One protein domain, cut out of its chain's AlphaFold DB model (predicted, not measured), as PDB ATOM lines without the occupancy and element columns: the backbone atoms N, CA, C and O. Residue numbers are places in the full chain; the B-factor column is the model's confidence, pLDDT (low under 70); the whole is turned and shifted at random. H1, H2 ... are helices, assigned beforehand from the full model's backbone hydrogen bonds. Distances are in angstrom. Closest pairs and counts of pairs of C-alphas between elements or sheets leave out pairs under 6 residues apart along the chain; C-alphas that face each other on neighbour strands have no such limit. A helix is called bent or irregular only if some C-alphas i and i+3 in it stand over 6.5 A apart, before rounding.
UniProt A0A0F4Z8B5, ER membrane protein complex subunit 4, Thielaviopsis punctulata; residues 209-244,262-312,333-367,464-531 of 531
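This is residues 209 to 244, 262 to 312, 333 to 367 and 464 to 531 of the 531 residues of the protein "ER membrane protein complex subunit 4" of Thielaviopsis punctulata (UniProt A0A0F4Z8B5). Three long helices, H1, H2 and H3, run side by side in an up-and-down bundle, each against the one before it, and a fourth, H4, packs along H3. The far part of H4 and then H5 stick out beyond this body as a long free arm, residues 494 to 531, which makes much of the length. The printed part has 190 residues with five named helices, H1 to H5 along the chain, and no named strand; the class is all helix. The whole is an extended rod of 126 by 32 by 32 A, with a radius of gyration of the C-alphas of 31.4 A.

Begin with the longest helix, H2, residues 266 to 310: find C-alpha 266 at (389.821, 300.932, 289.634) and follow it for 65.7 A to C-alpha 310 at (435.515, 292.709, 243.120). H3 is residues 333 to 367, 51.0 A long, and H1 is residues 214 to 240, 37.6 A long. H1 has a kink of 25 degrees near residue 234 and is irregular, but only just: C-alphas 235 and 238 are 7.0 A apart. H4, residues 464 to 505, spans 60.4 A; H5, residues 509 to 530, spans 32.3 A and ends at C-alpha 530, (448.547, 303.784, 183.298).

Look first at H3, the hub, which touches three helices. It touches H2 at a shallow tilt of 10 degrees, opposite ways, closest at the C-alphas of His 309 and Arg 334, 7.0 A apart. With residues 351 to 366 alone it touches H1, the same way at a shallow tilt of 15 degrees; the closest C-alphas, of Ser 230 and Cys 362, are 5.8 A apart. H4 touches H3 at a shallow tilt of 23 degrees, opposite ways, with the C-alphas of Glu 360 and Gln 465 closest at 6.5 A. H2 touches H1 with residues 269 to 290 alone, closest at the C-alphas of Tyr 240 and Arg 269, 6.2 A apart. H4 is apart from H1 and H2, and H5 touches no helix. In H2, H3, H4 and H5 every O i to N i+4 pair is within hydrogen-bond range; in H1 21 of 23 are.

The C-alphas of Ala 244 and Ile 531, the two farthest apart, are 126.5 A from each other. Look for three cuts: C-alphas 244 and 262 are 11.6 A apart, 312 and 333 12.8 A, and 367 and 464 11.1 A. The link from H4 to H5 is tight. The mean pLDDT of the printed part is 82.7, and 29 residues are under 70, among them residues 309 to 312, 503 to 511 and 528 to 531.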
ATOM      1  N   ASP A 209     400.479 283.915 254.765       64.69
ATOM      2  CA  ASP A 209     401.302 282.724 254.539       64.69
ATOM      3  C   ASP A 209     401.891 282.650 253.121       64.69
ATOM      4  O   ASP A 209     402.926 282.017 252.935       64.69
ATOM      5  N   ASP A 210     401.290 283.343 252.145       65.44
ATOM      6  CA  ASP A 210     401.759 283.366 250.749       65.44
ATOM      7  C   ASP A 210     402.905 284.385 250.535       65.44
ATOM      8  O   ASP A 210     403.425 284.530 249.429       65.44
ATOM      9  N   VAL A 211     403.301 285.119 251.583       72.56
ATOM     10  CA  VAL A 211     404.413 286.077 251.535       72.56
ATOM     11  C   VAL A 211     405.720 285.355 251.863       72.56
ATOM     12  O   VAL A 211     405.972 285.008 253.020       72.56
ATOM     13  N   ASP A 212     406.573 285.172 250.853       67.06
ATOM     14  CA  ASP A 212     407.897 284.537 250.991       67.06
ATOM     15  C   ASP A 212     408.871 285.360 251.862       67.06
ATOM     16  O   ASP A 212     409.794 284.819 252.477       67.06
ATOM     17  N   ASP A 213     408.645 286.672 251.968       82.81
ATOM     18  CA  ASP A 213     409.494 287.606 252.705       82.81
ATOM     19  C   ASP A 213     409.206 287.583 254.220       82.81
ATOM     20  O   ASP A 213     408.212 288.131 254.705       82.81
ATOM     21  N   ALA A 214     410.141 287.017 254.994       87.62
ATOM     22  CA  ALA A 214     410.064 286.956 256.459       87.62
ATOM     23  C   ALA A 214     409.901 288.339 257.123       87.62
ATOM     24  O   ALA A 214     409.177 288.469 258.107       87.62
ATOM     25  N   PHE A 215     410.530 289.376 256.554       91.44
ATOM     26  CA  PHE A 215     410.415 290.760 257.025       91.44
ATOM     27  C   PHE A 215     408.971 291.272 256.951       91.44
ATOM     28  O   PHE A 215     408.448 291.808 257.923       91.44
ATOM     29  N   LEU A 216     408.313 291.089 255.801       90.44
ATOM     30  CA  LEU A 216     406.956 291.589 255.590       90.44
ATOM     31  C   LEU A 216     405.961 290.847 256.480       90.44
ATOM     32  O   LEU A 216     405.074 291.475 257.052       90.44
ATOM     33  N   ARG A 217     406.138 289.533 256.660       91.25
ATOM     34  CA  ARG A 217     405.304 288.736 257.566       91.25
ATOM     35  C   ARG A 217     405.339 289.275 258.997       91.25
ATOM     36  O   ARG A 217     404.285 289.434 259.610       91.25
ATOM     37  N   GLU A 218     406.527 289.596 259.504       91.69
ATOM     38  CA  GLU A 218     406.673 290.185 260.838       91.69
ATOM     39  C   GLU A 218     406.106 291.611 260.893       91.69
ATOM     40  O   GLU A 218     405.391 291.951 261.831       91.69
ATOM     41  N   ALA A 219     406.318 292.428 259.857       93.50
ATOM     42  CA  ALA A 219     405.740 293.769 259.778       93.50
ATOM     43  C   ALA A 219     404.200 293.760 259.847       93.50
ATOM     44  O   ALA A 219     403.608 294.536 260.596       93.50
ATOM     45  N   TYR A 220     403.540 292.854 259.118       92.06
ATOM     46  CA  TYR A 220     402.087 292.674 259.185       92.06
ATOM     47  C   TYR A 220     401.620 292.134 260.537       92.06
ATOM     48  O   TYR A 220     400.571 292.540 261.031       92.06
ATOM     49  N   ARG A 221     402.396 291.244 261.166       92.81
ATOM     50  CA  ARG A 221     402.107 290.788 262.528       92.81
ATOM     51  C   ARG A 221     402.102 291.969 263.502       92.81
ATOM     52  O   ARG A 221     401.132 292.135 264.237       92.81
ATOM     53  N   ILE A 222     403.130 292.817 263.460       94.50
ATOM     54  CA  ILE A 222     403.226 294.033 264.283       94.50
ATOM     55  C   ILE A 222     402.056 294.982 263.993       94.50
ATOM     56  O   ILE A 222     401.454 295.511 264.928       94.50
ATOM     57  N   GLU A 223     401.702 295.186 262.722       94.56
ATOM     58  CA  GLU A 223     400.567 296.030 262.327       94.56
ATOM     59  C   GLU A 223     399.247 295.515 262.903       94.56
ATOM     60  O   GLU A 223     398.520 296.293 263.520       94.56
ATOM     61  N   SER A 224     398.994 294.208 262.805       93.56
ATOM     62  CA  SER A 224     397.777 293.597 263.343       93.56
ATOM     63  C   SER A 224     397.668 293.757 264.864       93.56
ATOM     64  O   SER A 224     396.619 294.164 265.359       93.56
ATOM     65  N   LEU A 225     398.769 293.553 265.599       94.31
ATOM     66  CA  LEU A 225     398.822 293.736 267.053       94.31
ATOM     67  C   LEU A 225     398.657 295.210 267.451       94.31
ATOM     68  O   LEU A 225     398.004 295.531 268.442       94.31
ATOM     69  N   THR A 226     399.224 296.126 266.663       94.00
ATOM     70  CA  THR A 226     399.065 297.572 266.871       94.00
ATOM     71  C   THR A 226     397.617 298.001 266.616       94.00
ATOM     72  O   THR A 226     397.061 298.801 267.369       94.00
ATOM     73  N   ALA A 227     396.982 297.457 265.575       94.00
ATOM     74  CA  ALA A 227     395.582 297.707 265.259       94.00
ATOM     75  C   ALA A 227     394.654 297.165 266.357       94.00
ATOM     76  O   ALA A 227     393.766 297.896 266.800       94.00
ATOM     77  N   GLU A 228     394.897 295.945 266.841       93.38
ATOM     78  CA  GLU A 228     394.161 295.331 267.951       93.38
ATOM     79  C   GLU A 228     394.263 296.181 269.223       93.38
ATOM     80  O   GLU A 228     393.236 296.623 269.740       93.38
ATOM     81  N   LEU A 229     395.479 296.546 269.646       93.25
ATOM     82  CA  LEU A 229     395.697 297.427 270.798       93.25
ATOM     83  C   LEU A 229     394.965 298.768 270.640       93.25
ATOM     84  O   LEU A 229     394.327 299.262 271.571       93.25
ATOM     85  N   SER A 230     395.033 299.373 269.452       92.75
ATOM     86  CA  SER A 230     394.345 300.635 269.189       92.75
ATOM     87  C   SER A 230     392.823 300.489 269.302       92.75
ATOM     88  O   SER A 230     392.168 301.359 269.882       92.75
ATOM     89  N   ALA A 231     392.253 299.389 268.805       92.56
ATOM     90  CA  ALA A 231     390.823 299.114 268.874       92.56
ATOM     91  C   ALA A 231     390.377 298.857 270.321       92.56
ATOM     92  O   ALA A 231     389.368 299.417 270.763       92.56
ATOM     93  N   GLU A 232     391.160 298.090 271.083       90.06
ATOM     94  CA  GLU A 232     390.929 297.846 272.506       90.06
ATOM     95  C   GLU A 232     390.926 299.156 273.301       90.06
ATOM     96  O   GLU A 232     389.932 299.459 273.969       90.06
ATOM     97  N   LEU A 233     391.960 299.994 273.153       89.81
ATOM     98  CA  LEU A 233     392.055 301.291 273.835       89.81
ATOM     99  C   LEU A 233     390.872 302.211 273.501       89.81
ATOM    100  O   LEU A 233     390.299 302.832 274.399       89.81
ATOM    101  N   HIS A 234     390.452 302.275 272.234       90.19
ATOM    102  CA  HIS A 234     389.289 303.076 271.838       90.19
ATOM    103  C   HIS A 234     387.980 302.536 272.420       90.19
ATOM    104  O   HIS A 234     387.143 303.325 272.868       90.19
ATOM    105  N   SER A 235     387.804 301.213 272.451       90.12
ATOM    106  CA  SER A 235     386.606 300.585 273.016       90.12
ATOM    107  C   SER A 235     386.495 300.827 274.524       90.12
ATOM    108  O   SER A 235     385.421 301.146 275.042       90.12
ATOM    109  N   VAL A 236     387.630 300.765 275.223       88.25
ATOM    110  CA  VAL A 236     387.717 300.907 276.674       88.25
ATOM    111  C   VAL A 236     387.695 302.377 277.104       88.25
ATOM    112  O   VAL A 236     387.204 302.680 278.191       88.25
ATOM    113  N   ARG A 237     388.115 303.326 276.252       88.94
ATOM    114  CA  ARG A 237     388.208 304.772 276.555       88.94
ATOM    115  C   ARG A 237     386.994 305.341 277.284       88.94
ATOM    116  O   ARG A 237     387.150 306.063 278.270       88.94
ATOM    117  N   LYS A 238     385.780 305.032 276.818       85.69
ATOM    118  CA  LYS A 238     384.541 305.554 277.419       85.69
ATOM    119  C   LYS A 238     384.322 305.008 278.834       85.69
ATOM    120  O   LYS A 238     384.032 305.784 279.742       85.69
ATOM    121  N   ALA A 239     384.487 303.700 279.016       84.06
ATOM    122  CA  ALA A 239     384.353 303.030 280.308       84.06
ATOM    123  C   ALA A 239     385.454 303.465 281.290       84.06
ATOM    124  O   ALA A 239     385.173 303.822 282.436       84.06
ATOM    125  N   TYR A 240     386.692 303.542 280.805       85.44
ATOM    126  CA  TYR A 240     387.879 303.944 281.554       85.44
ATOM    127  C   TYR A 240     387.764 305.365 282.113       85.44
ATOM    128  O   TYR A 240     388.038 305.583 283.295       85.44
ATOM    129  N   LEU A 241     387.311 306.319 281.289       85.19
ATOM    130  CA  LEU A 241     387.106 307.716 281.680       85.19
ATOM    131  C   LEU A 241     385.780 307.951 282.420       85.19
ATOM    132  O   LEU A 241     385.538 309.063 282.880       85.19
ATOM    133  N   SER A 242     384.889 306.972 282.543       81.31
ATOM    134  CA  SER A 242     383.664 307.168 283.322       81.31
ATOM    135  C   SER A 242     383.971 307.065 284.823       81.31
ATOM    136  O   SER A 242     384.447 306.039 285.300       81.31
ATOM    137  N   THR A 243     383.728 308.143 285.574       64.38
ATOM    138  CA  THR A 243     383.831 308.195 287.050       64.38
ATOM    139  C   THR A 243     382.460 308.172 287.731       64.38
ATOM    140  O   THR A 243     382.359 308.410 288.933       64.38
ATOM    141  N   ALA A 244     381.386 307.929 286.971       58.41
ATOM    142  CA  ALA A 244     380.035 307.939 287.508       58.41
ATOM    143  C   ALA A 244     379.850 306.773 288.500       58.41
ATOM    144  O   ALA A 244     380.121 305.627 288.133       58.41
ATOM    145  N   ARG A 262     379.865 298.679 280.682       60.75
ATOM    146  CA  ARG A 262     380.878 298.075 281.555       60.75
ATOM    147  C   ARG A 262     381.510 299.188 282.379       60.75
ATOM    148  O   ARG A 262     382.473 299.818 281.959       60.75
ATOM    149  N   ILE A 263     380.927 299.470 283.536       66.25
ATOM    150  CA  ILE A 263     381.582 300.275 284.565       66.25
ATOM    151  C   ILE A 263     382.807 299.473 285.008       66.25
ATOM    152  O   ILE A 263     382.665 298.379 285.546       66.25
ATOM    153  N   MET A 264     383.999 299.992 284.734       72.50
ATOM    154  CA  MET A 264     385.245 299.354 285.152       72.50
ATOM    155  C   MET A 264     385.541 299.691 286.611       72.50
ATOM    156  O   MET A 264     385.299 300.821 287.048       72.50
ATOM    157  N   SER A 265     386.062 298.728 287.367       82.56
ATOM    158  CA  SER A 265     386.638 298.999 288.682       82.56
ATOM    159  C   SER A 265     387.987 299.716 288.541       82.56
ATOM    160  O   SER A 265     388.584 299.733 287.464       82.56
ATOM    161  N   ASP A 266     388.477 300.328 289.622       80.12
ATOM    162  CA  ASP A 266     389.821 300.932 289.634       80.12
ATOM    163  C   ASP A 266     390.916 299.906 289.337       80.12
ATOM    164  O   ASP A 266     391.850 300.216 288.604       80.12
ATOM    165  N   HIS A 267     390.736 298.667 289.797       85.38
ATOM    166  CA  HIS A 267     391.638 297.566 289.484       85.38
ATOM    167  C   HIS A 267     391.633 297.215 287.988       85.38
ATOM    168  O   HIS A 267     392.694 297.102 287.382       85.38
ATOM    169  N   ASP A 268     390.454 297.124 287.360       87.62
ATOM    170  CA  ASP A 268     390.353 296.809 285.925       87.62
ATOM    171  C   ASP A 268     391.023 297.889 285.064       87.62
ATOM    172  O   ASP A 268     391.586 297.608 284.009       87.62
ATOM    173  N   ARG A 269     390.963 299.151 285.504       86.81
ATOM    174  CA  ARG A 269     391.618 300.274 284.819       86.81
ATOM    175  C   ARG A 269     393.135 300.177 284.923       86.81
ATOM    176  O   ARG A 269     393.815 300.375 283.923       86.81
ATOM    177  N   GLU A 270     393.646 299.845 286.105       85.75
ATOM    178  CA  GLU A 270     395.074 299.629 286.327       85.75
ATOM    179  C   GLU A 270     395.599 298.433 285.521       85.75
ATOM    180  O   GLU A 270     396.680 298.511 284.938       85.75
ATOM    181  N   GLN A 271     394.801 297.368 285.391       89.75
ATOM    182  CA  GLN A 271     395.129 296.225 284.543       89.75
ATOM    183  C   GLN A 271     395.167 296.599 283.056       89.75
ATOM    184  O   GLN A 271     396.086 296.185 282.351       89.75
ATOM    185  N   VAL A 272     394.222 297.414 282.573       89.56
ATOM    186  CA  VAL A 272     394.252 297.934 281.194       89.56
ATOM    187  C   VAL A 272     395.503 298.773 280.953       89.56
ATOM    188  O   VAL A 272     396.171 298.590 279.935       89.56
ATOM    189  N   ASP A 273     395.869 299.635 281.901       88.69
ATOM    190  CA  ASP A 273     397.079 300.443 281.790       88.69
ATOM    191  C   ASP A 273     398.339 299.563 281.802       88.69
ATOM    192  O   ASP A 273     399.246 299.784 281.001       88.69
ATOM    193  N   ALA A 274     398.413 298.555 282.676       89.94
ATOM    194  CA  ALA A 274     399.534 297.617 282.743       89.94
ATOM    195  C   ALA A 274     399.684 296.798 281.449       89.94
ATOM    196  O   ALA A 274     400.783 296.726 280.897       89.94
ATOM    197  N   ASN A 275     398.580 296.257 280.927       92.31
ATOM    198  CA  ASN A 275     398.564 295.498 279.678       92.31
ATOM    199  C   ASN A 275     398.979 296.376 278.489       92.31
ATOM    200  O   ASN A 275     399.830 295.976 277.699       92.31
ATOM    201  N   ALA A 276     398.453 297.602 278.388       91.88
ATOM    202  CA  ALA A 276     398.826 298.531 277.323       91.88
ATOM    203  C   ALA A 276     400.318 298.919 277.392       91.88
ATOM    204  O   ALA A 276     401.010 298.869 276.375       91.88
ATOM    205  N   LYS A 277     400.854 299.211 278.593       91.25
ATOM    206  CA  LYS A 277     402.299 299.457 278.811       91.25
ATOM    207  C   LYS A 277     403.156 298.268 278.369       91.25
ATOM    208  O   LYS A 277     404.220 298.475 277.788       91.25
ATOM    209  N   GLN A 278     402.716 297.040 278.648       93.25
ATOM    210  CA  GLN A 278     403.419 295.826 278.235       93.25
ATOM    211  C   GLN A 278     403.412 295.671 276.711       93.25
ATOM    212  O   GLN A 278     404.480 295.533 276.118       93.25
ATOM    213  N   MET A 279     402.240 295.777 276.080       93.06
ATOM    214  CA  MET A 279     402.091 295.658 274.626       93.06
ATOM    215  C   MET A 279     402.897 296.723 273.878       93.06
ATOM    216  O   MET A 279     403.570 296.407 272.903       93.06
ATOM    217  N   ILE A 280     402.918 297.975 274.347       92.69
ATOM    218  CA  ILE A 280     403.730 299.034 273.725       92.69
ATOM    219  C   ILE A 280     405.227 298.731 273.824       92.69
ATOM    220  O   ILE A 280     405.959 298.967 272.863       92.69
ATOM    221  N   ARG A 281     405.705 298.206 274.961       92.19
ATOM    222  CA  ARG A 281     407.119 297.818 275.119       92.19
ATOM    223  C   ARG A 281     407.484 296.655 274.207       92.19
ATOM    224  O   ARG A 281     408.539 296.700 273.580       92.19
ATOM    225  N   GLU A 282     406.613 295.657 274.113       94.88
ATOM    226  CA  GLU A 282     406.791 294.510 273.224       94.88
ATOM    227  C   GLU A 282     406.812 294.940 271.752       94.88
ATOM    228  O   GLU A 282     407.746 294.593 271.033       94.88
ATOM    229  N   LEU A 283     405.865 295.783 271.328       94.31
ATOM    230  CA  LEU A 283     405.817 296.341 269.973       94.31
ATOM    231  C   LEU A 283     407.032 297.227 269.665       94.31
ATOM    232  O   LEU A 283     407.568 297.195 268.561       94.31
ATOM    233  N   ASN A 284     407.516 298.013 270.629       92.75
ATOM    234  CA  ASN A 284     408.734 298.802 270.440       92.75
ATOM    235  C   ASN A 284     409.960 297.891 270.272       92.75
ATOM    236  O   ASN A 284     410.787 298.126 269.393       92.75
ATOM    237  N   ALA A 285     410.061 296.833 271.081       93.62
ATOM    238  CA  ALA A 285     411.140 295.857 270.984       93.62
ATOM    239  C   ALA A 285     411.109 295.092 269.652       93.62
ATOM    240  O   ALA A 285     412.160 294.923 269.036       93.62
ATOM    241  N   SER A 286     409.928 294.688 269.171       94.25
ATOM    242  CA  SER A 286     409.793 294.004 267.880       94.25
ATOM    243  C   SER A 286     410.129 294.923 266.703       94.25
ATOM    244  O   SER A 286     410.855 294.508 265.802       94.25
ATOM    245  N   ILE A 287     409.717 296.197 266.739       93.81
ATOM    246  CA  ILE A 287     410.096 297.190 265.722       93.81
ATOM    247  C   ILE A 287     411.612 297.428 265.709       93.81
ATOM    248  O   ILE A 287     412.191 297.548 264.632       93.81
ATOM    249  N   ARG A 288     412.271 297.488 266.876       92.75
ATOM    250  CA  ARG A 288     413.740 297.616 266.952       92.75
ATOM    251  C   ARG A 288     414.447 296.384 266.399       92.75
ATOM    252  O   ARG A 288     415.347 296.530 265.588       92.75
ATOM    253  N   ALA A 289     413.996 295.187 266.769       94.06
ATOM    254  CA  ALA A 289     414.555 293.947 266.237       94.06
ATOM    255  C   ALA A 289     414.410 293.862 264.706       94.06
ATOM    256  O   ALA A 289     415.317 293.391 264.022       94.06
ATOM    257  N   LEU A 290     413.286 294.347 264.165       94.00
ATOM    258  CA  LEU A 290     413.041 294.409 262.725       94.00
ATOM    259  C   LEU A 290     413.951 295.435 262.018       94.00
ATOM    260  O   LEU A 290     414.447 295.158 260.927       94.00
ATOM    261  N   ASP A 291     414.193 296.587 262.647       92.56
ATOM    262  CA  ASP A 291     415.109 297.636 262.170       92.56
ATOM    263  C   ASP A 291     416.569 297.147 262.152       92.56
ATOM    264  O   ASP A 291     417.245 297.226 261.125       92.56
ATOM    265  N   ASP A 292     417.025 296.520 263.241       93.81
ATOM    266  CA  ASP A 292     418.365 295.929 263.350       93.81
ATOM    267  C   ASP A 292     418.588 294.829 262.297       93.81
ATOM    268  O   ASP A 292     419.654 294.741 261.675       93.81
ATOM    269  N   ALA A 293     417.568 293.998 262.054       92.44
ATOM    270  CA  ALA A 293     417.614 292.960 261.029       92.44
ATOM    271  C   ALA A 293     417.728 293.548 259.612       92.44
ATOM    272  O   ALA A 293     418.500 293.033 258.795       92.44
ATOM    273  N   GLU A 294     417.002 294.629 259.308       90.69
ATOM    274  CA  GLU A 294     417.105 295.298 258.006       90.69
ATOM    275  C   GLU A 294     418.452 296.012 257.846       90.69
ATOM    276  O   GLU A 294     419.059 295.939 256.772       90.69
ATOM    277  N   HIS A 295     418.981 296.620 258.910       91.25
ATOM    278  CA  HIS A 295     420.316 297.213 258.901       91.25
ATOM    279  C   HIS A 295     421.393 296.167 258.571       91.25
ATOM    280  O   HIS A 295     422.187 296.349 257.645       91.25
ATOM    281  N   LEU A 296     421.366 295.013 259.247       93.12
ATOM    282  CA  LEU A 296     422.289 293.907 258.984       93.12
ATOM    283  C   LEU A 296     422.134 293.372 257.553       93.12
ATOM    284  O   LEU A 296     423.119 293.093 256.861       93.12
ATOM    285  N   ARG A 297     420.898 293.266 257.054       90.56
ATOM    286  CA  ARG A 297     420.627 292.871 255.667       90.56
ATOM    287  C   ARG A 297     421.225 293.863 254.663       90.56
ATOM    288  O   ARG A 297     421.787 293.432 253.656       90.56
ATOM    289  N   ARG A 298     421.154 295.172 254.917       89.00
ATOM    290  CA  ARG A 298     421.755 296.193 254.039       89.00
ATOM    291  C   ARG A 298     423.268 296.089 253.997       89.00
ATOM    292  O   ARG A 298     423.844 296.065 252.910       89.00
ATOM    293  N   GLU A 299     423.908 295.969 255.156       91.94
ATOM    294  CA  GLU A 299     425.362 295.815 255.245       91.94
ATOM    295  C   GLU A 299     425.839 294.541 254.543       91.94
ATOM    296  O   GLU A 299     426.783 294.566 253.747       91.94
ATOM    297  N   THR A 300     425.156 293.421 254.790       91.44
ATOM    298  CA  THR A 300     425.482 292.140 254.154       91.44
ATOM    299  C   THR A 300     425.252 292.186 252.648       91.44
ATOM    300  O   THR A 300     426.120 291.736 251.900       91.44
ATOM    301  N   GLN A 301     424.154 292.779 252.171       88.50
ATOM    302  CA  GLN A 301     423.892 292.911 250.739       88.50
ATOM    303  C   GLN A 301     424.916 293.821 250.053       88.50
ATOM    304  O   GLN A 301     425.448 293.448 249.007       88.50
ATOM    305  N   ALA A 302     425.260 294.965 250.649       87.25
ATOM    306  CA  ALA A 302     426.296 295.852 250.126       87.25
ATOM    307  C   ALA A 302     427.662 295.144 250.061       87.25
ATOM    308  O   ALA A 302     428.364 295.224 249.049       87.25
ATOM    309  N   ALA A 303     428.019 294.377 251.098       88.00
ATOM    310  CA  ALA A 303     429.250 293.592 251.124       88.00
ATOM    311  C   ALA A 303     429.251 292.452 250.091       88.00
ATOM    312  O   ALA A 303     430.293 292.161 249.499       88.00
ATOM    313  N   VAL A 304     428.109 291.799 249.856       89.12
ATOM    314  CA  VAL A 304     427.965 290.742 248.845       89.12
ATOM    315  C   VAL A 304     428.114 291.318 247.441       89.12
ATOM    316  O   VAL A 304     428.929 290.801 246.679       89.12
ATOM    317  N   ILE A 305     427.420 292.415 247.126       83.62
ATOM    318  CA  ILE A 305     427.538 293.110 245.835       83.62
ATOM    319  C   ILE A 305     428.992 293.551 245.613       83.62
ATOM    320  O   ILE A 305     429.582 293.278 244.564       83.62
ATOM    321  N   ALA A 306     429.625 294.148 246.627       83.19
ATOM    322  CA  ALA A 306     431.027 294.543 246.549       83.19
ATOM    323  C   ALA A 306     431.955 293.347 246.268       83.19
ATOM    324  O   ALA A 306     432.820 293.432 245.398       83.19
ATOM    325  N   LYS A 307     431.768 292.208 246.951       84.94
ATOM    326  CA  LYS A 307     432.602 291.004 246.780       84.94
ATOM    327  C   LYS A 307     432.375 290.292 245.445       84.94
ATOM    328  O   LYS A 307     433.345 289.821 244.850       84.94
ATOM    329  N   GLN A 308     431.131 290.202 244.975       79.06
ATOM    330  CA  GLN A 308     430.791 289.573 243.694       79.06
ATOM    331  C   GLN A 308     431.462 290.308 242.534       79.06
ATOM    332  O   GLN A 308     432.082 289.679 241.678       79.06
ATOM    333  N   HIS A 309     431.440 291.640 242.563       66.19
ATOM    334  CA  HIS A 309     432.012 292.455 241.494       66.19
ATOM    335  C   HIS A 309     433.492 292.823 241.703       66.19
ATOM    336  O   HIS A 309     434.143 293.259 240.758       66.19
ATOM    337  N   ALA A 310     434.068 292.597 242.891       63.38
ATOM    338  CA  ALA A 310     435.515 292.709 243.120       63.38
ATOM    339  C   ALA A 310     436.309 291.487 242.617       63.38
ATOM    340  O   ALA A 310     437.508 291.595 242.361       63.38
ATOM    341  N   ARG A 311     435.666 290.319 242.456       59.66
ATOM    342  CA  ARG A 311     436.336 289.053 242.096       59.66
ATOM    343  C   ARG A 311     436.742 288.919 240.623       59.66
ATOM    344  O   ARG A 311     437.469 287.988 240.291       59.66
ATOM    345  N   GLY A 312     436.319 289.834 239.750       53.56
ATOM    346  CA  GLY A 312     436.692 289.837 238.335       53.56
ATOM    347  C   GLY A 312     437.496 291.077 237.974       53.56
ATOM    348  O   GLY A 312     436.901 292.137 237.880       53.56
ATOM    349  N   GLU A 333     425.576 295.808 235.212       71.75
ATOM    350  CA  GLU A 333     425.050 294.746 236.077       71.75
ATOM    351  C   GLU A 333     425.159 295.071 237.578       71.75
ATOM    352  O   GLU A 333     424.224 294.823 238.333       71.75
ATOM    353  N   ARG A 334     426.264 295.694 238.012       74.06
ATOM    354  CA  ARG A 334     426.450 296.136 239.401       74.06
ATOM    355  C   ARG A 334     425.516 297.291 239.744       74.06
ATOM    356  O   ARG A 334     424.990 297.326 240.848       74.06
ATOM    357  N   VAL A 335     425.312 298.225 238.813       73.31
ATOM    358  CA  VAL A 335     424.395 299.355 239.024       73.31
ATOM    359  C   VAL A 335     422.958 298.844 239.155       73.31
ATOM    360  O   VAL A 335     422.309 299.157 240.142       73.31
ATOM    361  N   ALA A 336     422.516 297.946 238.268       77.00
ATOM    362  CA  ALA A 336     421.188 297.336 238.358       77.00
ATOM    363  C   ALA A 336     420.974 296.543 239.668       77.00
ATOM    364  O   ALA A 336     419.896 296.600 240.261       77.00
ATOM    365  N   ALA A 337     421.998 295.828 240.154       76.88
ATOM    366  CA  ALA A 337     421.931 295.115 241.432       76.88
ATOM    367  C   ALA A 337     421.901 296.066 242.648       76.88
ATOM    368  O   ALA A 337     421.146 295.825 243.592       76.88
ATOM    369  N   GLU A 338     422.690 297.148 242.630       80.12
ATOM    370  CA  GLU A 338     422.670 298.203 243.658       80.12
ATOM    371  C   GLU A 338     421.329 298.964 243.660       80.12
ATOM    372  O   GLU A 338     420.812 299.291 244.726       80.12
ATOM    373  N   GLU A 339     420.720 299.182 242.493       76.44
ATOM    374  CA  GLU A 339     419.410 299.828 242.341       76.44
ATOM    375  C   GLU A 339     418.267 298.976 242.890       76.44
ATOM    376  O   GLU A 339     417.462 299.466 243.681       76.44
ATOM    377  N   ALA A 340     418.201 297.695 242.514       81.19
ATOM    378  CA  ALA A 340     417.190 296.782 243.042       81.19
ATOM    379  C   ALA A 340     417.311 296.657 244.573       81.19
ATOM    380  O   ALA A 340     416.307 296.663 245.288       81.19
ATOM    381  N   ALA A 341     418.544 296.623 245.094       83.12
ATOM    382  CA  ALA A 341     418.805 296.683 246.529       83.12
ATOM    383  C   ALA A 341     418.265 297.982 247.153       83.12
ATOM    384  O   ALA A 341     417.522 297.922 248.134       83.12
ATOM    385  N   GLY A 342     418.572 299.133 246.551       83.94
ATOM    386  CA  GLY A 342     418.105 300.445 246.999       83.94
ATOM    387  C   GLY A 342     416.580 300.563 247.026       83.94
ATOM    388  O   GLY A 342     416.024 301.007 248.025       83.94
ATOM    389  N   GLN A 343     415.881 300.085 245.993       83.75
ATOM    390  CA  GLN A 343     414.413 300.095 245.949       83.75
ATOM    391  C   GLN A 343     413.796 299.280 247.090       83.75
ATOM    392  O   GLN A 343     412.859 299.738 247.747       83.75
ATOM    393  N   THR A 344     414.343 298.093 247.371       86.81
ATOM    394  CA  THR A 344     413.871 297.291 248.511       86.81
ATOM    395  C   THR A 344     414.156 297.967 249.852       86.81
ATOM    396  O   THR A 344     413.318 297.892 250.745       86.81
ATOM    397  N   ALA A 345     415.293 298.659 249.993       87.19
ATOM    398  CA  ALA A 345     415.633 299.400 251.206       87.19
ATOM    399  C   ALA A 345     414.674 300.582 251.437       87.19
ATOM    400  O   ALA A 345     414.147 300.728 252.534       87.19
ATOM    401  N   VAL A 346     414.366 301.363 250.395       87.00
ATOM    402  CA  VAL A 346     413.381 302.459 250.464       87.00
ATOM    403  C   VAL A 346     412.011 301.935 250.891       87.00
ATOM    404  O   VAL A 346     411.369 302.509 251.768       87.00
ATOM    405  N   HIS A 347     411.559 300.824 250.297       89.12
ATOM    406  CA  HIS A 347     410.277 300.225 250.657       89.12
ATOM    407  C   HIS A 347     410.241 299.794 252.129       89.12
ATOM    408  O   HIS A 347     409.291 300.120 252.841       89.12
ATOM    409  N   ARG A 348     411.280 299.097 252.600       90.69
ATOM    410  CA  ARG A 348     411.346 298.590 253.977       90.69
ATOM    411  C   ARG A 348     411.506 299.706 255.014       90.69
ATOM    412  O   ARG A 348     410.863 299.623 256.057       90.69
ATOM    413  N   ASP A 349     412.240 300.778 254.706       89.12
ATOM    414  CA  ASP A 349     412.273 301.985 255.549       89.12
ATOM    415  C   ASP A 349     410.903 302.648 255.646       89.12
ATOM    416  O   ASP A 349     410.474 303.021 256.736       89.12
ATOM    417  N   GLY A 350     410.178 302.741 254.528       91.00
ATOM    418  CA  GLY A 350     408.807 303.248 254.524       91.00
ATOM    419  C   GLY A 350     407.870 302.416 255.407       91.00
ATOM    420  O   GLY A 350     407.049 302.975 256.135       91.00
ATOM    421  N   VAL A 351     408.017 301.085 255.397       92.38
ATOM    422  CA  VAL A 351     407.255 300.181 256.277       92.38
ATOM    423  C   VAL A 351     407.612 300.407 257.751       92.38
ATOM    424  O   VAL A 351     406.709 300.578 258.569       92.38
ATOM    425  N   LEU A 352     408.902 300.458 258.101       92.25
ATOM    426  CA  LEU A 352     409.356 300.710 259.477       92.25
ATOM    427  C   LEU A 352     408.875 302.068 260.000       92.25
ATOM    428  O   LEU A 352     408.396 302.157 261.135       92.25
ATOM    429  N   TRP A 353     408.947 303.104 259.165       92.31
ATOM    430  CA  TRP A 353     408.428 304.429 259.479       92.31
ATOM    431  C   TRP A 353     406.921 304.387 259.751       92.31
ATOM    432  O   TRP A 353     406.468 304.883 260.783       92.31
ATOM    433  N   LEU A 354     406.143 303.724 258.886       92.81
ATOM    434  CA  LEU A 354     404.695 303.599 259.060       92.81
ATOM    435  C   LEU A 354     404.337 302.894 260.376       92.81
ATOM    436  O   LEU A 354     403.464 303.372 261.103       92.81
ATOM    437  N   LEU A 355     405.012 301.787 260.703       92.88
ATOM    438  CA  LEU A 355     404.794 301.060 261.958       92.88
ATOM    439  C   LEU A 355     405.085 301.943 263.179       92.88
ATOM    440  O   LEU A 355     404.306 301.956 264.134       92.88
ATOM    441  N   ARG A 356     406.158 302.740 263.137       93.19
ATOM    442  CA  ARG A 356     406.512 303.671 264.220       93.19
ATOM    443  C   ARG A 356     405.490 304.790 264.381       93.19
ATOM    444  O   ARG A 356     405.102 305.071 265.511       93.19
ATOM    445  N   VAL A 357     405.000 305.373 263.284       92.81
ATOM    446  CA  VAL A 357     403.927 306.386 263.317       92.81
ATOM    447  C   VAL A 357     402.636 305.800 263.900       92.81
ATOM    448  O   VAL A 357     401.956 306.443 264.701       92.81
ATOM    449  N   ARG A 358     402.290 304.557 263.543       92.75
ATOM    450  CA  ARG A 358     401.114 303.863 264.096       92.75
ATOM    451  C   ARG A 358     401.253 303.606 265.599       92.75
ATOM    452  O   ARG A 358     400.305 303.867 266.341       92.75
ATOM    453  N   LEU A 359     402.424 303.152 266.049       93.19
ATOM    454  CA  LEU A 359     402.709 302.948 267.471       93.19
ATOM    455  C   LEU A 359     402.675 304.274 268.245       93.19
ATOM    456  O   LEU A 359     402.064 304.346 269.306       93.19
ATOM    457  N   GLU A 360     403.260 305.339 267.694       92.19
ATOM    458  CA  GLU A 360     403.218 306.686 268.274       92.19
ATOM    459  C   GLU A 360     401.773 307.178 268.461       92.19
ATOM    460  O   GLU A 360     401.426 307.719 269.514       92.19
ATOM    461  N   GLY A 361     400.906 306.937 267.472       91.19
ATOM    462  CA  GLY A 361     399.474 307.216 267.577       91.19
ATOM    463  C   GLY A 361     398.808 306.476 268.743       91.19
ATOM    464  O   GLY A 361     398.019 307.073 269.476       91.19
ATOM    465  N   CYS A 362     399.161 305.207 268.970       91.38
ATOM    466  CA  CYS A 362     398.653 304.427 270.103       91.38
ATOM    467  C   CYS A 362     399.162 304.969 271.449       91.38
ATOM    468  O   CYS A 362     398.362 305.155 272.367       91.38
ATOM    469  N   CYS A 363     400.457 305.298 271.547       91.38
ATOM    470  CA  CYS A 363     401.050 305.912 272.740       91.38
ATOM    471  C   CYS A 363     400.338 307.218 273.117       91.38
ATOM    472  O   CYS A 363     399.985 307.411 274.278       91.38
ATOM    473  N   LYS A 364     400.061 308.084 272.129       91.12
ATOM    474  CA  LYS A 364     399.309 309.335 272.327       91.12
ATOM    475  C   LYS A 364     397.912 309.081 272.889       91.12
ATOM    476  O   LYS A 364     397.502 309.735 273.840       91.12
ATOM    477  N   VAL A 365     397.183 308.105 272.339       90.94
ATOM    478  CA  VAL A 365     395.835 307.760 272.824       90.94
ATOM    479  C   VAL A 365     395.865 307.258 274.270       90.94
ATOM    480  O   VAL A 365     394.991 307.643 275.052       90.94
ATOM    481  N   GLN A 366     396.850 306.434 274.640       90.50
ATOM    482  CA  GLN A 366     397.011 305.963 276.016       90.50
ATOM    483  C   GLN A 366     397.385 307.105 276.970       90.50
ATOM    484  O   GLN A 366     396.771 307.240 278.030       90.50
ATOM    485  N   GLN A 367     398.351 307.943 276.589       91.56
ATOM    486  CA  GLN A 367     398.779 309.094 277.383       91.56
ATOM    487  C   GLN A 367     397.609 310.049 277.651       91.56
ATOM    488  O   GLN A 367     397.347 310.375 278.804       91.56
ATOM    489  N   LEU A 464     409.415 307.098 276.261       89.00
ATOM    490  CA  LEU A 464     409.261 306.207 275.106       89.00
ATOM    491  C   LEU A 464     408.726 306.947 273.873       89.00
ATOM    492  O   LEU A 464     409.199 306.710 272.761       89.00
ATOM    493  N   GLN A 465     407.770 307.853 274.059       89.00
ATOM    494  CA  GLN A 465     407.226 308.687 272.993       89.00
ATOM    495  C   GLN A 465     408.283 309.644 272.443       89.00
ATOM    496  O   GLN A 465     408.435 309.737 271.230       89.00
ATOM    497  N   SER A 466     409.039 310.322 273.306       90.62
ATOM    498  CA  SER A 466     410.116 311.226 272.895       90.62
ATOM    499  C   SER A 466     411.178 310.485 272.077       90.62
ATOM    500  O   SER A 466     411.569 310.944 271.002       90.62
ATOM    501  N   LEU A 467     411.563 309.278 272.511       88.88
ATOM    502  CA  LEU A 467     412.448 308.404 271.741       88.88
ATOM    503  C   LEU A 467     411.841 308.024 270.383       88.88
ATOM    504  O   LEU A 467     412.548 308.035 269.377       88.88
ATOM    505  N   LEU A 468     410.551 307.686 270.321       87.06
ATOM    506  CA  LEU A 468     409.877 307.359 269.059       87.06
ATOM    507  C   LEU A 468     409.821 308.562 268.113       87.06
ATOM    508  O   LEU A 468     410.189 308.418 266.952       87.06
ATOM    509  N   VAL A 469     409.436 309.741 268.599       89.81
ATOM    510  CA  VAL A 469     409.361 310.979 267.808       89.81
ATOM    511  C   VAL A 469     410.747 311.399 267.314       89.81
ATOM    512  O   VAL A 469     410.899 311.767 266.150       89.81
ATOM    513  N   SER A 470     411.776 311.287 268.158       90.31
ATOM    514  CA  SER A 470     413.161 311.545 267.756       90.31
ATOM    515  C   SER A 470     413.616 310.587 266.653       90.31
ATOM    516  O   SER A 470     414.147 311.042 265.641       90.31
ATOM    517  N   ASN A 471     413.344 309.284 266.794       86.44
ATOM    518  CA  ASN A 471     413.662 308.295 265.761       86.44
ATOM    519  C   ASN A 471     412.851 308.498 264.474       86.44
ATOM    520  O   ASN A 471     413.355 308.256 263.385       86.44
ATOM    521  N   LEU A 472     411.600 308.948 264.571       88.38
ATOM    522  CA  LEU A 472     410.782 309.277 263.405       88.38
ATOM    523  C   LEU A 472     411.362 310.462 262.630       88.38
ATOM    524  O   LEU A 472     411.366 310.427 261.404       88.38
ATOM    525  N   ALA A 473     411.878 311.476 263.329       89.19
ATOM    526  CA  ALA A 473     412.516 312.630 262.701       89.19
ATOM    527  C   ALA A 473     413.852 312.269 262.029       89.19
ATOM    528  O   ALA A 473     414.150 312.757 260.939       89.19
ATOM    529  N   THR A 474     414.661 311.399 262.647       87.94
ATOM    530  CA  THR A 474     415.899 310.916 262.013       87.94
ATOM    531  C   THR A 474     415.594 310.031 260.805       87.94
ATOM    532  O   THR A 474     416.199 310.216 259.748       87.94
ATOM    533  N   GLN A 475     414.615 309.127 260.917       84.31
ATOM    534  CA  GLN A 475     414.198 308.259 259.815       84.31
ATOM    535  C   GLN A 475     413.528 309.032 258.676       84.31
ATOM    536  O   GLN A 475     413.776 308.699 257.522       84.31
ATOM    537  N   SER A 476     412.739 310.079 258.946       87.19
ATOM    538  CA  SER A 476     412.138 310.887 257.874       87.19
ATOM    539  C   SER A 476     413.211 311.570 257.029       87.19
ATOM    540  O   SER A 476     413.158 311.492 255.807       87.19
ATOM    541  N   ALA A 477     414.236 312.145 257.667       88.06
ATOM    542  CA  ALA A 477     415.358 312.751 256.955       88.06
ATOM    543  C   ALA A 477     416.142 311.722 256.118       88.06
ATOM    544  O   ALA A 477     416.542 312.014 254.992       88.06
ATOM    545  N   GLN A 478     416.331 310.502 256.640       82.81
ATOM    546  CA  GLN A 478     416.950 309.404 255.889       82.81
ATOM    547  C   GLN A 478     416.104 308.950 254.696       82.81
ATOM    548  O   GLN A 478     416.653 308.715 253.621       82.81
ATOM    549  N   ILE A 479     414.785 308.843 254.858       84.25
ATOM    550  CA  ILE A 479     413.867 308.476 253.774       84.25
ATOM    551  C   ILE A 479     413.876 309.557 252.694       84.25
ATOM    552  O   ILE A 479     413.991 309.221 251.519       84.25
ATOM    553  N   ASP A 480     413.837 310.837 253.069       86.75
ATOM    554  CA  ASP A 480     413.905 311.949 252.118       86.75
ATOM    555  C   ASP A 480     415.212 311.916 251.314       86.75
ATOM    556  O   ASP A 480     415.201 312.093 250.093       86.75
ATOM    557  N   GLN A 481     416.335 311.614 251.977       87.50
ATOM    558  CA  GLN A 481     417.618 311.433 251.306       87.50
ATOM    559  C   GLN A 481     417.604 310.223 250.361       87.50
ATOM    560  O   GLN A 481     418.006 310.352 249.209       87.50
ATOM    561  N   LEU A 482     417.113 309.062 250.802       82.06
ATOM    562  CA  LEU A 482     417.039 307.858 249.969       82.06
ATOM    563  C   LEU A 482     416.097 308.031 248.769       82.06
ATOM    564  O   LEU A 482     416.371 307.519 247.683       82.06
ATOM    565  N   VAL A 483     414.997 308.767 248.936       84.38
ATOM    566  CA  VAL A 483     414.081 309.121 247.848       84.38
ATOM    567  C   VAL A 483     414.774 310.058 246.860       84.38
ATOM    568  O   VAL A 483     414.711 309.811 245.654       84.38
ATOM    569  N   ALA A 484     415.485 311.080 247.340       85.69
ATOM    570  CA  ALA A 484     416.273 311.961 246.482       85.69
ATOM    571  C   ALA A 484     417.369 311.188 245.722       85.69
ATOM    572  O   ALA A 484     417.520 311.364 244.511       85.69
ATOM    573  N   ASP A 485     418.082 310.281 246.393       81.06
ATOM    574  CA  ASP A 485     419.110 309.425 245.793       81.06
ATOM    575  C   ASP A 485     418.519 308.468 244.749       81.06
ATOM    576  O   ASP A 485     419.116 308.263 243.690       81.06
ATOM    577  N   SER A 486     417.322 307.927 244.997       76.31
ATOM    578  CA  SER A 486     416.580 307.105 244.034       76.31
ATOM    579  C   SER A 486     416.232 307.903 242.775       76.31
ATOM    580  O   SER A 486     416.541 307.465 241.664       76.31
ATOM    581  N   VAL A 487     415.682 309.115 242.924       79.81
ATOM    582  CA  VAL A 487     415.360 309.999 241.790       79.81
ATOM    583  C   VAL A 487     416.621 310.333 240.991       79.81
ATOM    584  O   VAL A 487     416.658 310.091 239.783       79.81
ATOM    585  N   ASN A 488     417.688 310.775 241.660       77.19
ATOM    586  CA  ASN A 488     418.966 311.090 241.015       77.19
ATOM    587  C   ASN A 488     419.570 309.875 240.295       77.19
ATOM    588  O   ASN A 488     420.139 309.995 239.211       77.19
ATOM    589  N   THR A 489     419.436 308.680 240.871       69.50
ATOM    590  CA  THR A 489     419.930 307.442 240.261       69.50
ATOM    591  C   THR A 489     419.123 307.082 239.017       69.50
ATOM    592  O   THR A 489     419.716 306.812 237.973       69.50
ATOM    593  N   THR A 490     417.788 307.155 239.069       72.38
ATOM    594  CA  THR A 490     416.943 306.903 237.886       72.38
ATOM    595  C   THR A 490     417.238 307.880 236.745       72.38
ATOM    596  O   THR A 490     417.292 307.473 235.580       72.38
ATOM    597  N   GLU A 491     417.508 309.150 237.063       72.75
ATOM    598  CA  GLU A 491     417.893 310.157 236.077       72.75
ATOM    599  C   GLU A 491     419.272 309.860 235.475       72.75
ATOM    600  O   GLU A 491     419.425 309.858 234.250       72.75
ATOM    601  N   ASN A 492     420.259 309.519 236.308       68.50
ATOM    602  CA  ASN A 492     421.614 309.193 235.864       68.50
ATOM    603  C   ASN A 492     421.661 307.945 234.969       68.50
ATOM    604  O   ASN A 492     422.411 307.913 233.991       68.50
ATOM    605  N   VAL A 493     420.838 306.932 235.241       66.94
ATOM    606  CA  VAL A 493     420.748 305.711 234.421       66.94
ATOM    607  C   VAL A 493     420.054 305.997 233.091       66.94
ATOM    608  O   VAL A 493     420.525 305.570 232.032       66.94
ATOM    609  N   GLY A 494     418.964 306.770 233.112       70.31
ATOM    610  CA  GLY A 494     418.267 307.203 231.900       70.31
ATOM    611  C   GLY A 494     419.149 308.081 231.004       70.31
ATOM    612  O   GLY A 494     419.215 307.869 229.788       70.31
ATOM    613  N   GLY A 495     419.872 309.026 231.609       71.00
ATOM    614  CA  GLY A 495     420.861 309.879 230.957       71.00
ATOM    615  C   GLY A 495     422.024 309.072 230.383       71.00
ATOM    616  O   GLY A 495     422.300 309.169 229.188       71.00
ATOM    617  N   GLY A 496     422.627 308.194 231.186       69.12
ATOM    618  CA  GLY A 496     423.723 307.319 230.772       69.12
ATOM    619  C   GLY A 496     423.341 306.397 229.613       69.12
ATOM    620  O   GLY A 496     424.063 306.314 228.623       69.12
ATOM    621  N   ASN A 497     422.162 305.773 229.644       71.56
ATOM    622  CA  ASN A 497     421.693 304.919 228.546       71.56
ATOM    623  C   ASN A 497     421.398 305.727 227.261       71.56
ATOM    624  O   ASN A 497     421.642 305.273 226.137       71.56
ATOM    625  N   LYS A 498     420.924 306.970 227.407       77.12
ATOM    626  CA  LYS A 498     420.745 307.913 226.293       77.12
ATOM    627  C   LYS A 498     422.085 308.335 225.695       77.12
ATOM    628  O   LYS A 498     422.193 308.453 224.473       77.12
ATOM    629  N   GLU A 499     423.102 308.544 226.519       72.81
ATOM    630  CA  GLU A 499     424.460 308.854 226.079       72.81
ATOM    631  C   GLU A 499     425.142 307.661 225.417       72.81
ATOM    632  O   GLU A 499     425.744 307.837 224.360       72.81
ATOM    633  N   LEU A 500     424.955 306.445 225.937       72.94
ATOM    634  CA  LEU A 500     425.413 305.214 225.292       72.94
ATOM    635  C   LEU A 500     424.778 305.055 223.907       72.94
ATOM    636  O   LEU A 500     425.489 304.847 222.926       72.94
ATOM    637  N   ARG A 501     423.461 305.268 223.780       71.62
ATOM    638  CA  ARG A 501     422.784 305.274 222.471       71.62
ATOM    639  C   ARG A 501     423.322 306.358 221.539       71.62
ATOM    640  O   ARG A 501     423.562 306.078 220.365       71.62
ATOM    641  N   LYS A 502     423.554 307.576 222.038       77.81
ATOM    642  CA  LYS A 502     424.167 308.663 221.252       77.81
ATOM    643  C   LYS A 502     425.598 308.322 220.826       77.81
ATOM    644  O   LYS A 502     425.981 308.652 219.707       77.81
ATOM    645  N   ALA A 503     426.376 307.651 221.671       65.75
ATOM    646  CA  ALA A 503     427.732 307.213 221.361       65.75
ATOM    647  C   ALA A 503     427.740 306.114 220.287       65.75
ATOM    648  O   ALA A 503     428.541 306.188 219.360       65.75
ATOM    649  N   THR A 504     426.803 305.161 220.338       63.69
ATOM    650  CA  THR A 504     426.617 304.152 219.280       63.69
ATOM    651  C   THR A 504     426.188 304.776 217.947       63.69
ATOM    652  O   THR A 504     426.555 304.282 216.883       63.69
ATOM    653  N   GLN A 505     425.425 305.873 217.986       68.69
ATOM    654  CA  GLN A 505     424.937 306.566 216.789       68.69
ATOM    655  C   GLN A 505     425.970 307.485 216.127       68.69
ATOM    656  O   GLN A 505     425.792 307.839 214.960       68.69
ATOM    657  N   ARG A 506     427.050 307.881 216.814       63.12
ATOM    658  CA  ARG A 506     428.093 308.706 216.189       63.12
ATOM    659  C   ARG A 506     428.836 307.865 215.139       63.12
ATOM    660  O   ARG A 506     429.462 306.870 215.508       63.12
ATOM    661  N   PRO A 507     428.794 308.223 213.836       55.12
ATOM    662  CA  PRO A 507     429.578 307.516 212.832       55.12
ATOM    663  C   PRO A 507     431.049 307.655 213.219       55.12
ATOM    664  O   PRO A 507     431.553 308.769 213.362       55.12
ATOM    665  N   SER A 508     431.717 306.529 213.476       60.34
ATOM    666  CA  SER A 508     433.078 306.585 213.998       60.34
ATOM    667  C   SER A 508     433.986 307.281 212.985       60.34
ATOM    668  O   SER A 508     433.902 307.027 211.782       60.34
ATOM    669  N   ALA A 509     434.879 308.150 213.464       56.22
ATOM    670  CA  ALA A 509     435.904 308.781 212.632       56.22
ATOM    671  C   ALA A 509     436.723 307.738 211.838       56.22
ATOM    672  O   ALA A 509     437.178 308.015 210.731       56.22
ATOM    673  N   ALA A 510     436.808 306.506 212.353       56.22
ATOM    674  CA  ALA A 510     437.419 305.362 211.683       56.22
ATOM    675  C   ALA A 510     436.719 304.950 210.369       56.22
ATOM    676  O   ALA A 510     437.370 304.417 209.476       56.22
ATOM    677  N   ARG A 511     435.412 305.212 210.203       57.72
ATOM    678  CA  ARG A 511     434.705 304.978 208.928       57.72
ATOM    679  C   ARG A 511     435.220 305.912 207.837       57.72
ATOM    680  O   ARG A 511     435.502 305.461 206.732       57.72
ATOM    681  N   TYR A 512     435.393 307.196 208.154       70.38
ATOM    682  CA  TYR A 512     435.909 308.177 207.198       70.38
ATOM    683  C   TYR A 512     437.368 307.907 206.836       70.38
ATOM    684  O   TYR A 512     437.723 307.988 205.663       70.38
ATOM    685  N   THR A 513     438.200 307.517 207.806       74.38
ATOM    686  CA  THR A 513     439.600 307.172 207.519       74.38
ATOM    687  C   THR A 513     439.727 305.881 206.713       74.38
ATOM    688  O   THR A 513     440.598 305.805 205.851       74.38
ATOM    689  N   PHE A 514     438.837 304.900 206.908       75.38
ATOM    690  CA  PHE A 514     438.800 303.686 206.089       75.38
ATOM    691  C   PHE A 514     438.431 303.983 204.631       75.38
ATOM    692  O   PHE A 514     439.165 303.576 203.734       75.38
ATOM    693  N   PHE A 515     437.352 304.736 204.382       76.94
ATOM    694  CA  PHE A 515     436.948 305.086 203.014       76.94
ATOM    695  C   PHE A 515     437.959 306.005 202.314       76.94
ATOM    696  O   PHE A 515     438.206 305.849 201.117       76.94
ATOM    697  N   ALA A 516     438.593 306.919 203.053       80.06
ATOM    698  CA  ALA A 516     439.673 307.748 202.524       80.06
ATOM    699  C   ALA A 516     440.904 306.904 202.147       80.06
ATOM    700  O   ALA A 516     441.450 307.064 201.057       80.06
ATOM    701  N   ALA A 517     441.306 305.961 203.007       72.06
ATOM    702  CA  ALA A 517     442.430 305.067 202.738       72.06
ATOM    703  C   ALA A 517     442.141 304.104 201.573       72.06
ATOM    704  O   ALA A 517     443.005 303.898 200.720       72.06
ATOM    705  N   SER A 518     440.926 303.549 201.490       75.88
ATOM    706  CA  SER A 518     440.539 302.660 200.390       75.88
ATOM    707  C   SER A 518     440.442 303.402 199.056       75.88
ATOM    708  O   SER A 518     440.864 302.867 198.035       75.88
ATOM    709  N   GLY A 519     439.930 304.639 199.055       85.12
ATOM    710  CA  GLY A 519     439.852 305.478 197.857       85.12
ATOM    711  C   GLY A 519     441.232 305.878 197.333       85.12
ATOM    712  O   GLY A 519     441.491 305.762 196.137       85.12
ATOM    713  N   LEU A 520     442.146 306.259 198.231       83.25
ATOM    714  CA  LEU A 520     443.538 306.555 197.881       83.25
ATOM    715  C   LEU A 520     444.232 305.319 197.296       83.25
ATOM    716  O   LEU A 520     444.919 305.415 196.283       83.25
ATOM    717  N   CYS A 521     444.012 304.143 197.886       69.19
ATOM    718  CA  CYS A 521     444.600 302.906 197.388       69.19
ATOM    719  C   CYS A 521     444.057 302.509 196.003       69.19
ATOM    720  O   CYS A 521     444.838 302.157 195.123       69.19
ATOM    721  N   ALA A 522     442.746 302.639 195.769       78.25
ATOM    722  CA  ALA A 522     442.152 302.403 194.452       78.25
ATOM    723  C   ALA A 522     442.693 303.376 193.389       78.25
ATOM    724  O   ALA A 522     442.970 302.967 192.264       78.25
ATOM    725  N   PHE A 523     442.901 304.644 193.756       81.62
ATOM    726  CA  PHE A 523     443.503 305.642 192.874       81.62
ATOM    727  C   PHE A 523     444.949 305.290 192.497       81.62
ATOM    728  O   PHE A 523     445.300 305.348 191.321       81.62
ATOM    729  N   LEU A 524     445.769 304.862 193.464       75.56
ATOM    730  CA  LEU A 524     447.151 304.447 193.203       75.56
ATOM    731  C   LEU A 524     447.238 303.227 192.278       75.56
ATOM    732  O   LEU A 524     448.117 303.188 191.428       75.56
ATOM    733  N   ILE A 525     446.315 302.268 192.396       73.19
ATOM    734  CA  ILE A 525     446.267 301.096 191.506       73.19
ATOM    735  C   ILE A 525     445.953 301.505 190.063       73.19
ATOM    736  O   ILE A 525     446.548 300.974 189.133       73.19
ATOM    737  N   VAL A 526     445.029 302.449 189.860       72.06
ATOM    738  CA  VAL A 526     444.710 302.963 188.517       72.06
ATOM    739  C   VAL A 526     445.889 303.752 187.944       72.06
ATOM    740  O   VAL A 526     446.189 303.626 186.762       72.06
ATOM    741  N   TRP A 527     446.574 304.531 188.779       77.50
ATOM    742  CA  TRP A 527     447.748 305.305 188.379       77.50
ATOM    743  C   TRP A 527     448.934 304.413 187.969       77.50
ATOM    744  O   TRP A 527     449.556 304.670 186.944       77.50
ATOM    745  N   ASP A 528     449.190 303.335 188.712       67.75
ATOM    746  CA  ASP A 528     450.250 302.342 188.443       67.75
ATOM    747  C   ASP A 528     449.916 301.388 187.275       67.75
ATOM    748  O   ASP A 528     450.762 300.630 186.818       67.75
ATOM    749  N   LEU A 529     448.669 301.397 186.788       65.56
ATOM    750  CA  LEU A 529     448.250 300.675 185.577       65.56
ATOM    751  C   LEU A 529     448.402 301.510 184.297       65.56
ATOM    752  O   LEU A 529     448.372 300.946 183.202       65.56
ATOM    753  N   ILE A 530     448.483 302.837 184.424       68.19
ATOM    754  CA  ILE A 530     448.547 303.784 183.298       68.19
ATOM    755  C   ILE A 530     449.998 304.170 182.961       68.19
ATOM    756  O   ILE A 530     450.281 304.494 181.807       68.19
ATOM    757  N   ILE A 531     450.897 304.140 183.949       46.09
ATOM    758  CA  ILE A 531     452.349 304.360 183.823       46.09
ATOM    759  C   ILE A 531     453.057 303.012 183.847       46.09
ATOM    760  O   ILE A 531     454.005 302.843 183.045       46.09
TER     761      ILE A 531